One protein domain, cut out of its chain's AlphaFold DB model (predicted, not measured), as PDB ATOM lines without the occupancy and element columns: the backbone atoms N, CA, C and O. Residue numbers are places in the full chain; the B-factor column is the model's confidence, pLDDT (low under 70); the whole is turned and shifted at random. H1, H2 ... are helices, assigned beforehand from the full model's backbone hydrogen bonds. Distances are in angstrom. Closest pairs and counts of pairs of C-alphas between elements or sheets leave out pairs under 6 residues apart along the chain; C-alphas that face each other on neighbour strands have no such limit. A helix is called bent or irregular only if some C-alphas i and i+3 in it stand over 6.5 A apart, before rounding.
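What this domain is: This is residues 139 to 193 and 273 to 286 of the 291 residues of an uncharacterized protein of Sediminitomix flava (UniProt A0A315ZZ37). Two helices, H2 and H3, make a slanted helical hairpin along the long axis, and a third, H5, crosses over both of them. H4 turns off from the end of H3 and packs on H5, and the short H1 sits at that same end of the domain, beside H4. The printed part has 69 residues with five named helices, H1 to H5 in order along the chain, and no named strand; the class is all helix. The helix packing is mostly crossed, with none of the four touching pairs that have a tilt at a shallow one. The whole is compact, with a radius of gyration of the C-alphas of 11.0 A and spans of 33 by 23 by 18 A.

How they stand to each other: Start at H1, residues 139 to 142; it is near H2, residues 147 to 161, with 5 pairs of C-alphas within 10 A. H2 touches H3, residues 169 to 180, opposite ways at a steep tilt of 40 degrees, and the closest C-alphas, of Asp 151 and Lys 180, are 5.1 A apart. Next comes H4, residues 182 to 193, whose residues 186 to 189 alone only just touch H1, with 3 pairs of C-alphas within 8 A, the closest being Leu 140 and Ser 189 at 6.7 A. After the cut look for the hub, H5, residues 273 to 284, which touches H2, H3 and H4. It touches H4 opposite ways at a steep tilt of 61 degrees, the C-alphas of Ser 188 and Leu 280 being closest at 5.5 A. H3 touches H5 with residues 175 to 179 alone, at a steep tilt of 65 degrees; the closest C-alphas, of Cys 178 and Tyr 284, are 6.5 A apart. H2 is about perpendicular to H5, at 86 degrees, and its closest C-alpha, of Tyr 161, is 6.2 A from that of Lys 278. H1 is apart from H3 and H5. In H3 and H5 every O i to N i+4 pair is within hydrogen-bond range, against 9 of 11 in H2 and 4 of 8 in H4; H1 is too short for such a pair.

Where its parts are: Find C-alpha 139 at (-29.675, -29.652, 1.939), where the four residues of H1 begin. H2 runs from C-alpha 147 at (-23.537, -26.912, -8.086) over 18.5 A, and it is irregular, with C-alphas 152 and 155 7.8 A apart. H3 measures 16.5 A, H4 18.1 A and H5 16.2 A from first to last C-alpha. H5 ends at C-alpha 284, at (-17.412, -42.543, -6.025).

The domain as a whole: The C-alphas farthest apart, of Arg 142 and Asp 168, are 33.6 A apart. Residues 194 to 272 are not printed, and C-alphas 193 and 273 stand 14.9 A apart across this cut. Of the links that are printed whole, H1 to H2 and H3 to H4 are tight and H2 to H3 is short. The mean pLDDT of the printed part is 88.6, and residues 165 to 166 are under 70.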
ATOM      1  N   ILE A 139     -30.658 -29.860   0.861       89.38
ATOM      2  CA  ILE A 139     -29.675 -29.652   1.939       89.38
ATOM      3  C   ILE A 139     -28.455 -28.856   1.454       89.38
ATOM      4  O   ILE A 139     -28.125 -27.835   2.050       89.38
ATOM      5  N   LEU A 140     -27.824 -29.261   0.344       89.69
ATOM      6  CA  LEU A 140     -26.634 -28.573  -0.178       89.69
ATOM      7  C   LEU A 140     -26.925 -27.131  -0.597       89.69
ATOM      8  O   LEU A 140     -26.182 -26.225  -0.232       89.69
ATOM      9  N   ASN A 141     -28.036 -26.905  -1.302       88.88
ATOM     10  CA  ASN A 141     -28.455 -25.564  -1.706       88.88
ATOM     11  C   ASN A 141     -28.679 -24.676  -0.471       88.88
ATOM     12  O   ASN A 141     -28.139 -23.577  -0.381       88.88
ATOM     13  N   ARG A 142     -29.375 -25.192   0.549       90.00
ATOM     14  CA  ARG A 142     -29.608 -24.469   1.807       90.00
ATOM     15  C   ARG A 142     -28.330 -24.227   2.608       90.00
ATOM     16  O   ARG A 142     -28.304 -23.284   3.387       90.00
ATOM     17  N   LEU A 143     -27.276 -25.019   2.417       88.94
ATOM     18  CA  LEU A 143     -25.945 -24.773   2.984       88.94
ATOM     19  C   LEU A 143     -25.095 -23.794   2.151       88.94
ATOM     20  O   LEU A 143     -23.987 -23.464   2.562       88.94
ATOM     21  N   GLY A 144     -25.581 -23.328   0.995       90.19
ATOM     22  CA  GLY A 144     -24.800 -22.505   0.065       90.19
ATOM     23  C   GLY A 144     -23.757 -23.296  -0.734       90.19
ATOM     24  O   GLY A 144     -22.861 -22.701  -1.325       90.19
ATOM     25  N   MET A 145     -23.869 -24.626  -0.762       90.31
ATOM     26  CA  MET A 145     -23.025 -25.543  -1.535       90.31
ATOM     27  C   MET A 145     -23.737 -25.990  -2.815       90.31
ATOM     28  O   MET A 145     -23.864 -27.183  -3.094       90.31
ATOM     29  N   ASP A 146     -24.287 -25.046  -3.573       89.25
ATOM     30  CA  ASP A 146     -24.921 -25.376  -4.846       89.25
ATOM     31  C   ASP A 146     -23.906 -25.923  -5.873       89.25
ATOM     32  O   ASP A 146     -22.695 -25.981  -5.639       89.25
ATOM     33  N   SER A 147     -24.397 -26.354  -7.037       90.38
ATOM     34  CA  SER A 147     -23.537 -26.912  -8.086       90.38
ATOM     35  C   SER A 147     -22.451 -25.939  -8.554       90.38
ATOM     36  O   SER A 147     -21.353 -26.378  -8.887       90.38
ATOM     37  N   VAL A 148     -22.724 -24.628  -8.549       94.12
ATOM     38  CA  VAL A 148     -21.758 -23.595  -8.948       94.12
ATOM     39  C   VAL A 148     -20.656 -23.465  -7.902       94.12
ATOM     40  O   VAL A 148     -19.479 -23.367  -8.249       94.12
ATOM     41  N   TRP A 149     -21.016 -23.472  -6.620       95.06
ATOM     42  CA  TRP A 149     -20.057 -23.456  -5.526       95.06
ATOM     43  C   TRP A 149     -19.187 -24.714  -5.540       95.06
ATOM     44  O   TRP A 149     -17.964 -24.601  -5.433       95.06
ATOM     45  N   ILE A 150     -19.791 -25.893  -5.723       94.44
ATOM     46  CA  ILE A 150     -19.073 -27.173  -5.775       94.44
ATOM     47  C   ILE A 150     -18.085 -27.179  -6.938       94.44
ATOM     48  O   ILE A 150     -16.918 -27.507  -6.734       94.44
ATOM     49  N   ASP A 151     -18.510 -26.759  -8.131       94.81
ATOM     50  CA  ASP A 151     -17.638 -26.725  -9.306       94.81
ATOM     51  C   ASP A 151     -16.408 -25.830  -9.095       94.81
ATOM     52  O   ASP A 151     -15.279 -26.244  -9.375       94.81
ATOM     53  N   LYS A 152     -16.615 -24.645  -8.505       96.56
ATOM     54  CA  LYS A 152     -15.545 -23.691  -8.174       96.56
ATOM     55  C   LYS A 152     -14.601 -24.179  -7.077       96.56
ATOM     56  O   LYS A 152     -13.458 -23.736  -7.028       96.56
ATOM     57  N   ASN A 153     -15.069 -25.045  -6.180       95.69
ATOM     58  CA  ASN A 153     -14.302 -25.500  -5.020       95.69
ATOM     59  C   ASN A 153     -13.761 -26.928  -5.162       95.69
ATOM     60  O   ASN A 153     -13.022 -27.363  -4.285       95.69
ATOM     61  N   ALA A 154     -14.089 -27.662  -6.228       95.31
ATOM     62  CA  ALA A 154     -13.811 -29.095  -6.327       95.31
ATOM     63  C   ALA A 154     -12.335 -29.464  -6.103       95.31
ATOM     64  O   ALA A 154     -12.048 -30.412  -5.375       95.31
ATOM     65  N   GLU A 155     -11.402 -28.695  -6.671       94.75
ATOM     66  CA  GLU A 155      -9.962 -28.926  -6.485       94.75
ATOM     67  C   GLU A 155      -9.536 -28.709  -5.033       94.75
ATOM     68  O   GLU A 155      -8.922 -29.591  -4.439       94.75
ATOM     69  N   ARG A 156      -9.947 -27.584  -4.428       95.00
ATOM     70  CA  ARG A 156      -9.703 -27.290  -3.007       95.00
ATOM     71  C   ARG A 156     -10.234 -28.415  -2.125       95.00
ATOM     72  O   ARG A 156      -9.549 -28.842  -1.200       95.00
ATOM     73  N   LEU A 157     -11.460 -28.865  -2.383       92.62
ATOM     74  CA  LEU A 157     -12.124 -29.899  -1.594       92.62
ATOM     75  C   LEU A 157     -11.394 -31.238  -1.711       92.62
ATOM     76  O   LEU A 157     -11.181 -31.892  -0.694       92.62
ATOM     77  N   PHE A 158     -10.958 -31.610  -2.916       92.56
ATOM     78  CA  PHE A 158     -10.112 -32.783  -3.108       92.56
ATOM     79  C   PHE A 158      -8.794 -32.646  -2.342       92.56
ATOM     80  O   PHE A 158      -8.492 -33.481  -1.501       92.56
ATOM     81  N   ASP A 159      -8.042 -31.566  -2.557       91.12
ATOM     82  CA  ASP A 159      -6.720 -31.393  -1.948       91.12
ATOM     83  C   ASP A 159      -6.775 -31.331  -0.413       91.12
ATOM     84  O   ASP A 159      -5.848 -31.789   0.253       91.12
ATOM     85  N   THR A 160      -7.877 -30.823   0.151       90.31
ATOM     86  CA  THR A 160      -8.089 -30.739   1.606       90.31
ATOM     87  C   THR A 160      -8.464 -32.089   2.221       90.31
ATOM     88  O   THR A 160      -8.046 -32.390   3.338       90.31
ATOM     89  N   TYR A 161      -9.277 -32.895   1.530       88.88
ATOM     90  CA  TYR A 161      -9.933 -34.068   2.120       88.88
ATOM     91  C   TYR A 161      -9.573 -35.401   1.453       88.88
ATOM     92  O   TYR A 161     -10.170 -36.425   1.798       88.88
ATOM     93  N   LYS A 162      -8.622 -35.410   0.511       87.19
ATOM     94  CA  LYS A 162      -8.164 -36.630  -0.156       87.19
ATOM     95  C   LYS A 162      -7.635 -37.656   0.857       87.19
ATOM     96  O   LYS A 162      -7.004 -37.284   1.850       87.19
ATOM     97  N   PRO A 163      -7.861 -38.955   0.617       80.19
ATOM     98  CA  PRO A 163      -7.191 -40.015   1.343       80.19
ATOM     99  C   PRO A 163      -5.677 -39.905   1.167       80.19
ATOM    100  O   PRO A 163      -5.183 -39.525   0.101       80.19
ATOM    101  N   ASN A 164      -4.943 -40.329   2.194       71.81
ATOM    102  CA  ASN A 164      -3.533 -40.664   2.032       71.81
ATOM    103  C   ASN A 164      -3.454 -41.666   0.862       71.81
ATOM    104  O   ASN A 164      -4.263 -42.591   0.839       71.81
ATOM    105  N   HIS A 165      -2.548 -41.460  -0.100       66.50
ATOM    106  CA  HIS A 165      -2.331 -42.268  -1.323       66.50
ATOM    107  C   HIS A 165      -3.000 -41.808  -2.640       66.50
ATOM    108  O   HIS A 165      -2.712 -42.416  -3.665       66.50
ATOM    109  N   GLN A 166      -3.792 -40.727  -2.684       68.06
ATOM    110  CA  GLN A 166      -4.319 -40.176  -3.955       68.06
ATOM    111  C   GLN A 166      -3.528 -38.953  -4.456       68.06
ATOM    112  O   GLN A 166      -4.027 -37.825  -4.443       68.06
ATOM    113  N   ASP A 167      -2.287 -39.175  -4.896       72.00
ATOM    114  CA  ASP A 167      -1.430 -38.130  -5.487       72.00
ATOM    115  C   ASP A 167      -1.211 -38.285  -7.001       72.00
ATOM    116  O   ASP A 167      -0.648 -37.387  -7.631       72.00
ATOM    117  N   ASP A 168      -1.677 -39.385  -7.602       84.12
ATOM    118  CA  ASP A 168      -1.607 -39.558  -9.051       84.12
ATOM    119  C   ASP A 168      -2.527 -38.559  -9.774       84.12
ATOM    120  O   ASP A 168      -3.660 -38.288  -9.358       84.12
ATOM    121  N   ALA A 169      -2.031 -37.979 -10.869       87.12
ATOM    122  CA  ALA A 169      -2.739 -36.938 -11.607       87.12
ATOM    123  C   ALA A 169      -4.040 -37.446 -12.255       87.12
ATOM    124  O   ALA A 169      -5.001 -36.680 -12.370       87.12
ATOM    125  N   ILE A 170      -4.084 -38.720 -12.661       86.38
ATOM    126  CA  ILE A 170      -5.261 -39.352 -13.266       86.38
ATOM    127  C   ILE A 170      -6.328 -39.550 -12.193       86.38
ATOM    128  O   ILE A 170      -7.472 -39.127 -12.386       86.38
ATOM    129  N   ASP A 171      -5.943 -40.098 -11.040       85.00
ATOM    130  CA  ASP A 171      -6.846 -40.283  -9.904       85.00
ATOM    131  C   ASP A 171      -7.403 -38.943  -9.429       85.00
ATOM    132  O   ASP A 171      -8.617 -38.797  -9.272       85.00
ATOM    133  N   LYS A 172      -6.548 -37.922  -9.287       90.50
ATOM    134  CA  LYS A 172      -6.976 -36.564  -8.931       90.50
ATOM    135  C   LYS A 172      -8.006 -36.015  -9.923       90.50
ATOM    136  O   LYS A 172      -9.059 -35.535  -9.501       90.50
ATOM    137  N   ALA A 173      -7.744 -36.097 -11.230       92.06
ATOM    138  CA  ALA A 173      -8.667 -35.602 -12.252       92.06
ATOM    139  C   ALA A 173     -10.019 -36.337 -12.217       92.06
ATOM    140  O   ALA A 173     -11.078 -35.702 -12.274       92.06
ATOM    141  N   TYR A 174      -9.995 -37.663 -12.053       92.06
ATOM    142  CA  TYR A 174     -11.203 -38.469 -11.899       92.06
ATOM    143  C   TYR A 174     -11.986 -38.085 -10.636       92.06
ATOM    144  O   TYR A 174     -13.197 -37.849 -10.707       92.06
ATOM    145  N   CYS A 175     -11.308 -37.927  -9.497       92.06
ATOM    146  CA  CYS A 175     -11.927 -37.521  -8.240       92.06
ATOM    147  C   CYS A 175     -12.596 -36.147  -8.345       92.06
ATOM    148  O   CYS A 175     -13.749 -35.986  -7.947       92.06
ATOM    149  N   ILE A 176     -11.897 -35.164  -8.919       94.38
ATOM    150  CA  ILE A 176     -12.441 -33.820  -9.151       94.38
ATOM    151  C   ILE A 176     -13.692 -33.900 -10.031       94.38
ATOM    152  O   ILE A 176     -14.699 -33.272  -9.710       94.38
ATOM    153  N   SER A 177     -13.674 -34.711 -11.096       95.25
ATOM    154  CA  SER A 177     -14.851 -34.903 -11.955       95.25
ATOM    155  C   SER A 177     -16.046 -35.482 -11.186       95.25
ATOM    156  O   SER A 177     -17.181 -35.051 -11.385       95.25
ATOM    157  N   CYS A 178     -15.796 -36.398 -10.245       94.31
ATOM    158  CA  CYS A 178     -16.829 -36.961  -9.383       94.31
ATOM    159  C   CYS A 178     -17.370 -35.941  -8.379       94.31
ATOM    160  O   CYS A 178     -18.570 -35.949  -8.120       94.31
ATOM    161  N   ILE A 179     -16.519 -35.070  -7.825       94.88
ATOM    162  CA  ILE A 179     -16.953 -33.984  -6.931       94.88
ATOM    163  C   ILE A 179     -17.871 -33.013  -7.682       94.88
ATOM    164  O   ILE A 179     -18.899 -32.611  -7.147       94.88
ATOM    165  N   LYS A 180     -17.530 -32.680  -8.932       95.62
ATOM    166  CA  LYS A 180     -18.305 -31.772  -9.794       95.62
ATOM    167  C   LYS A 180     -19.649 -32.344 -10.259       95.62
ATOM    168  O   LYS A 180     -20.522 -31.589 -10.681       95.62
ATOM    169  N   ASP A 181     -19.837 -33.659 -10.189       95.44
ATOM    170  CA  ASP A 181     -21.092 -34.314 -10.552       95.44
ATOM    171  C   ASP A 181     -22.185 -33.992  -9.517       95.44
ATOM    172  O   ASP A 181     -22.196 -34.495  -8.389       95.44
ATOM    173  N   SER A 182     -23.140 -33.152  -9.921       90.38
ATOM    174  CA  SER A 182     -24.215 -32.665  -9.053       90.38
ATOM    175  C   SER A 182     -25.109 -33.782  -8.510       90.38
ATOM    176  O   SER A 182     -25.577 -33.694  -7.374       90.38
ATOM    177  N   LEU A 183     -25.319 -34.864  -9.265       91.31
ATOM    178  CA  LEU A 183     -26.119 -35.998  -8.809       91.31
ATOM    179  C   LEU A 183     -25.365 -36.799  -7.745       91.31
ATOM    180  O   LEU A 183     -25.964 -37.201  -6.742       91.31
ATOM    181  N   LYS A 184     -24.057 -37.018  -7.924       93.12
ATOM    182  CA  LYS A 184     -23.205 -37.659  -6.904       93.12
ATOM    183  C   LYS A 184     -23.090 -36.799  -5.645       93.12
ATOM    184  O   LYS A 184     -23.148 -37.346  -4.539       93.12
ATOM    185  N   ALA A 185     -23.006 -35.479  -5.795       91.56
ATOM    186  CA  ALA A 185     -23.029 -34.533  -4.686       91.56
ATOM    187  C   ALA A 185     -24.347 -34.617  -3.898       91.56
ATOM    188  O   ALA A 185     -24.335 -34.935  -2.710       91.56
ATOM    189  N   VAL A 186     -25.501 -34.455  -4.553       90.25
ATOM    190  CA  VAL A 186     -26.817 -34.543  -3.888       90.25
ATOM    191  C   VAL A 186     -27.023 -35.901  -3.207       90.25
ATOM    192  O   VAL A 186     -27.534 -35.983  -2.093       90.25
ATOM    193  N   ARG A 187     -26.584 -37.001  -3.827       88.75
ATOM    194  CA  ARG A 187     -26.658 -38.330  -3.195       88.75
ATOM    195  C   ARG A 187     -25.746 -38.455  -1.979       88.75
ATOM    196  O   ARG A 187     -26.111 -39.139  -1.025       88.75
ATOM    197  N   SER A 188     -24.574 -37.828  -2.008       89.06
ATOM    198  CA  SER A 188     -23.647 -37.818  -0.875       89.06
ATOM    199  C   SER A 188     -24.179 -36.987   0.294       89.06
ATOM    200  O   SER A 188     -23.984 -37.390   1.436       89.06
ATOM    201  N   SER A 189     -24.923 -35.901   0.047       87.81
ATOM    202  CA  SER A 189     -25.514 -35.093   1.125       87.81
ATOM    203  C   SER A 189     -26.614 -35.815   1.903       87.81
ATOM    204  O   SER A 189     -26.886 -35.464   3.045       87.81
ATOM    205  N   LEU A 190     -27.218 -36.872   1.351       86.69
ATOM    206  CA  LEU A 190     -28.147 -37.721   2.112       86.69
ATOM    207  C   LEU A 190     -27.478 -38.428   3.303       86.69
ATOM    208  O   LEU A 190     -28.165 -38.939   4.187       86.69
ATOM    209  N   ALA A 191     -26.143 -38.462   3.356       78.81
ATOM    210  CA  ALA A 191     -25.411 -38.940   4.522       78.81
ATOM    211  C   ALA A 191     -25.801 -38.186   5.805       78.81
ATOM    212  O   ALA A 191     -25.894 -38.817   6.857       78.81
ATOM    213  N   PHE A 192     -26.131 -36.891   5.700       78.75
ATOM    214  CA  PHE A 192     -26.558 -36.064   6.831       78.75
ATOM    215  C   PHE A 192     -27.846 -36.554   7.507       78.75
ATOM    216  O   PHE A 192     -28.125 -36.148   8.624       78.75
ATOM    217  N   ILE A 193     -28.633 -37.413   6.852       83.06
ATOM    218  CA  ILE A 193     -29.943 -37.870   7.351       83.06
ATOM    219  C   ILE A 193     -30.047 -39.395   7.475       83.06
ATOM    220  O   ILE A 193     -31.131 -39.927   7.700       83.06
ATOM    221  N   GLU A 273     -18.422 -29.813   5.500       85.69
ATOM    222  CA  GLU A 273     -17.695 -29.945   4.234       85.69
ATOM    223  C   GLU A 273     -16.900 -31.249   4.223       85.69
ATOM    224  O   GLU A 273     -16.949 -31.993   3.246       85.69
ATOM    225  N   GLU A 274     -16.209 -31.553   5.321       84.81
ATOM    226  CA  GLU A 274     -15.421 -32.771   5.456       84.81
ATOM    227  C   GLU A 274     -16.299 -34.023   5.388       84.81
ATOM    228  O   GLU A 274     -15.994 -34.942   4.626       84.81
ATOM    229  N   VAL A 275     -17.388 -34.073   6.165       81.00
ATOM    230  CA  VAL A 275     -18.306 -35.228   6.183       81.00
ATOM    231  C   VAL A 275     -18.862 -35.485   4.782       81.00
ATOM    232  O   VAL A 275     -18.843 -36.622   4.298       81.00
ATOM    233  N   PHE A 276     -19.309 -34.423   4.116       87.62
ATOM    234  CA  PHE A 276     -19.836 -34.477   2.760       87.62
ATOM    235  C   PHE A 276     -18.786 -34.962   1.751       87.62
ATOM    236  O   PHE A 276     -19.038 -35.920   1.013       87.62
ATOM    237  N   ILE A 277     -17.603 -34.342   1.727       90.12
ATOM    238  CA  ILE A 277     -16.585 -34.624   0.711       90.12
ATOM    239  C   ILE A 277     -15.914 -35.968   0.925       90.12
ATOM    240  O   ILE A 277     -15.778 -36.716  -0.041       90.12
ATOM    241  N   LYS A 278     -15.567 -36.342   2.161       87.19
ATOM    242  CA  LYS A 278     -15.006 -37.675   2.422       87.19
ATOM    243  C   LYS A 278     -15.966 -38.771   1.980       87.19
ATOM    244  O   LYS A 278     -15.532 -39.765   1.406       87.19
ATOM    245  N   ARG A 279     -17.277 -38.589   2.180       85.69
ATOM    246  CA  ARG A 279     -18.272 -39.561   1.715       85.69
ATOM    247  C   ARG A 279     -18.337 -39.633   0.196       85.69
ATOM    248  O   ARG A 279     -18.395 -40.739  -0.338       85.69
ATOM    249  N   LEU A 280     -18.332 -38.485  -0.474       91.00
ATOM    250  CA  LEU A 280     -18.333 -38.417  -1.931       91.00
ATOM    251  C   LEU A 280     -17.097 -39.127  -2.493       91.00
ATOM    252  O   LEU A 280     -17.242 -40.036  -3.312       91.00
ATOM    253  N   ILE A 281     -15.910 -38.781  -1.988       90.12
ATOM    254  CA  ILE A 281     -14.642 -39.370  -2.422       90.12
ATOM    255  C   ILE A 281     -14.627 -40.877  -2.161       90.12
ATOM    256  O   ILE A 281     -14.431 -41.659  -3.086       90.12
ATOM    257  N   HIS A 282     -14.917 -41.319  -0.936       87.06
ATOM    258  CA  HIS A 282     -14.892 -42.748  -0.610       87.06
ATOM    259  C   HIS A 282     -15.894 -43.570  -1.424       87.06
ATOM    260  O   HIS A 282     -15.633 -44.729  -1.710       87.06
ATOM    261  N   LYS A 283     -17.055 -43.002  -1.769       88.81
ATOM    262  CA  LYS A 283     -18.114 -43.742  -2.461       88.81
ATOM    263  C   LYS A 283     -17.936 -43.784  -3.976       88.81
ATOM    264  O   LYS A 283     -18.380 -44.742  -4.600       88.81
ATOM    265  N   TYR A 284     -17.402 -42.720  -4.570       90.31
ATOM    266  CA  TYR A 284     -17.412 -42.543  -6.025       90.31
ATOM    267  C   TYR A 284     -16.026 -42.441  -6.648       90.31
ATOM    268  O   TYR A 284     -15.900 -42.619  -7.859       90.31
ATOM    269  N   CYS A 285     -15.012 -42.147  -5.840       86.38
ATOM    270  CA  CYS A 285     -13.654 -41.934  -6.311       86.38
ATOM    271  C   CYS A 285     -12.709 -43.076  -5.937       86.38
ATOM    272  O   CYS A 285     -11.783 -43.360  -6.686       86.38
ATOM    273  N   ILE A 286     -12.932 -43.718  -4.789       81.50
ATOM    274  CA  ILE A 286     -12.181 -44.904  -4.379       81.50
ATOM    275  C   ILE A 286     -12.932 -46.129  -4.896       81.50
ATOM    276  O   ILE A 286     -14.084 -46.354  -4.523       81.50
TER     277      ILE A 286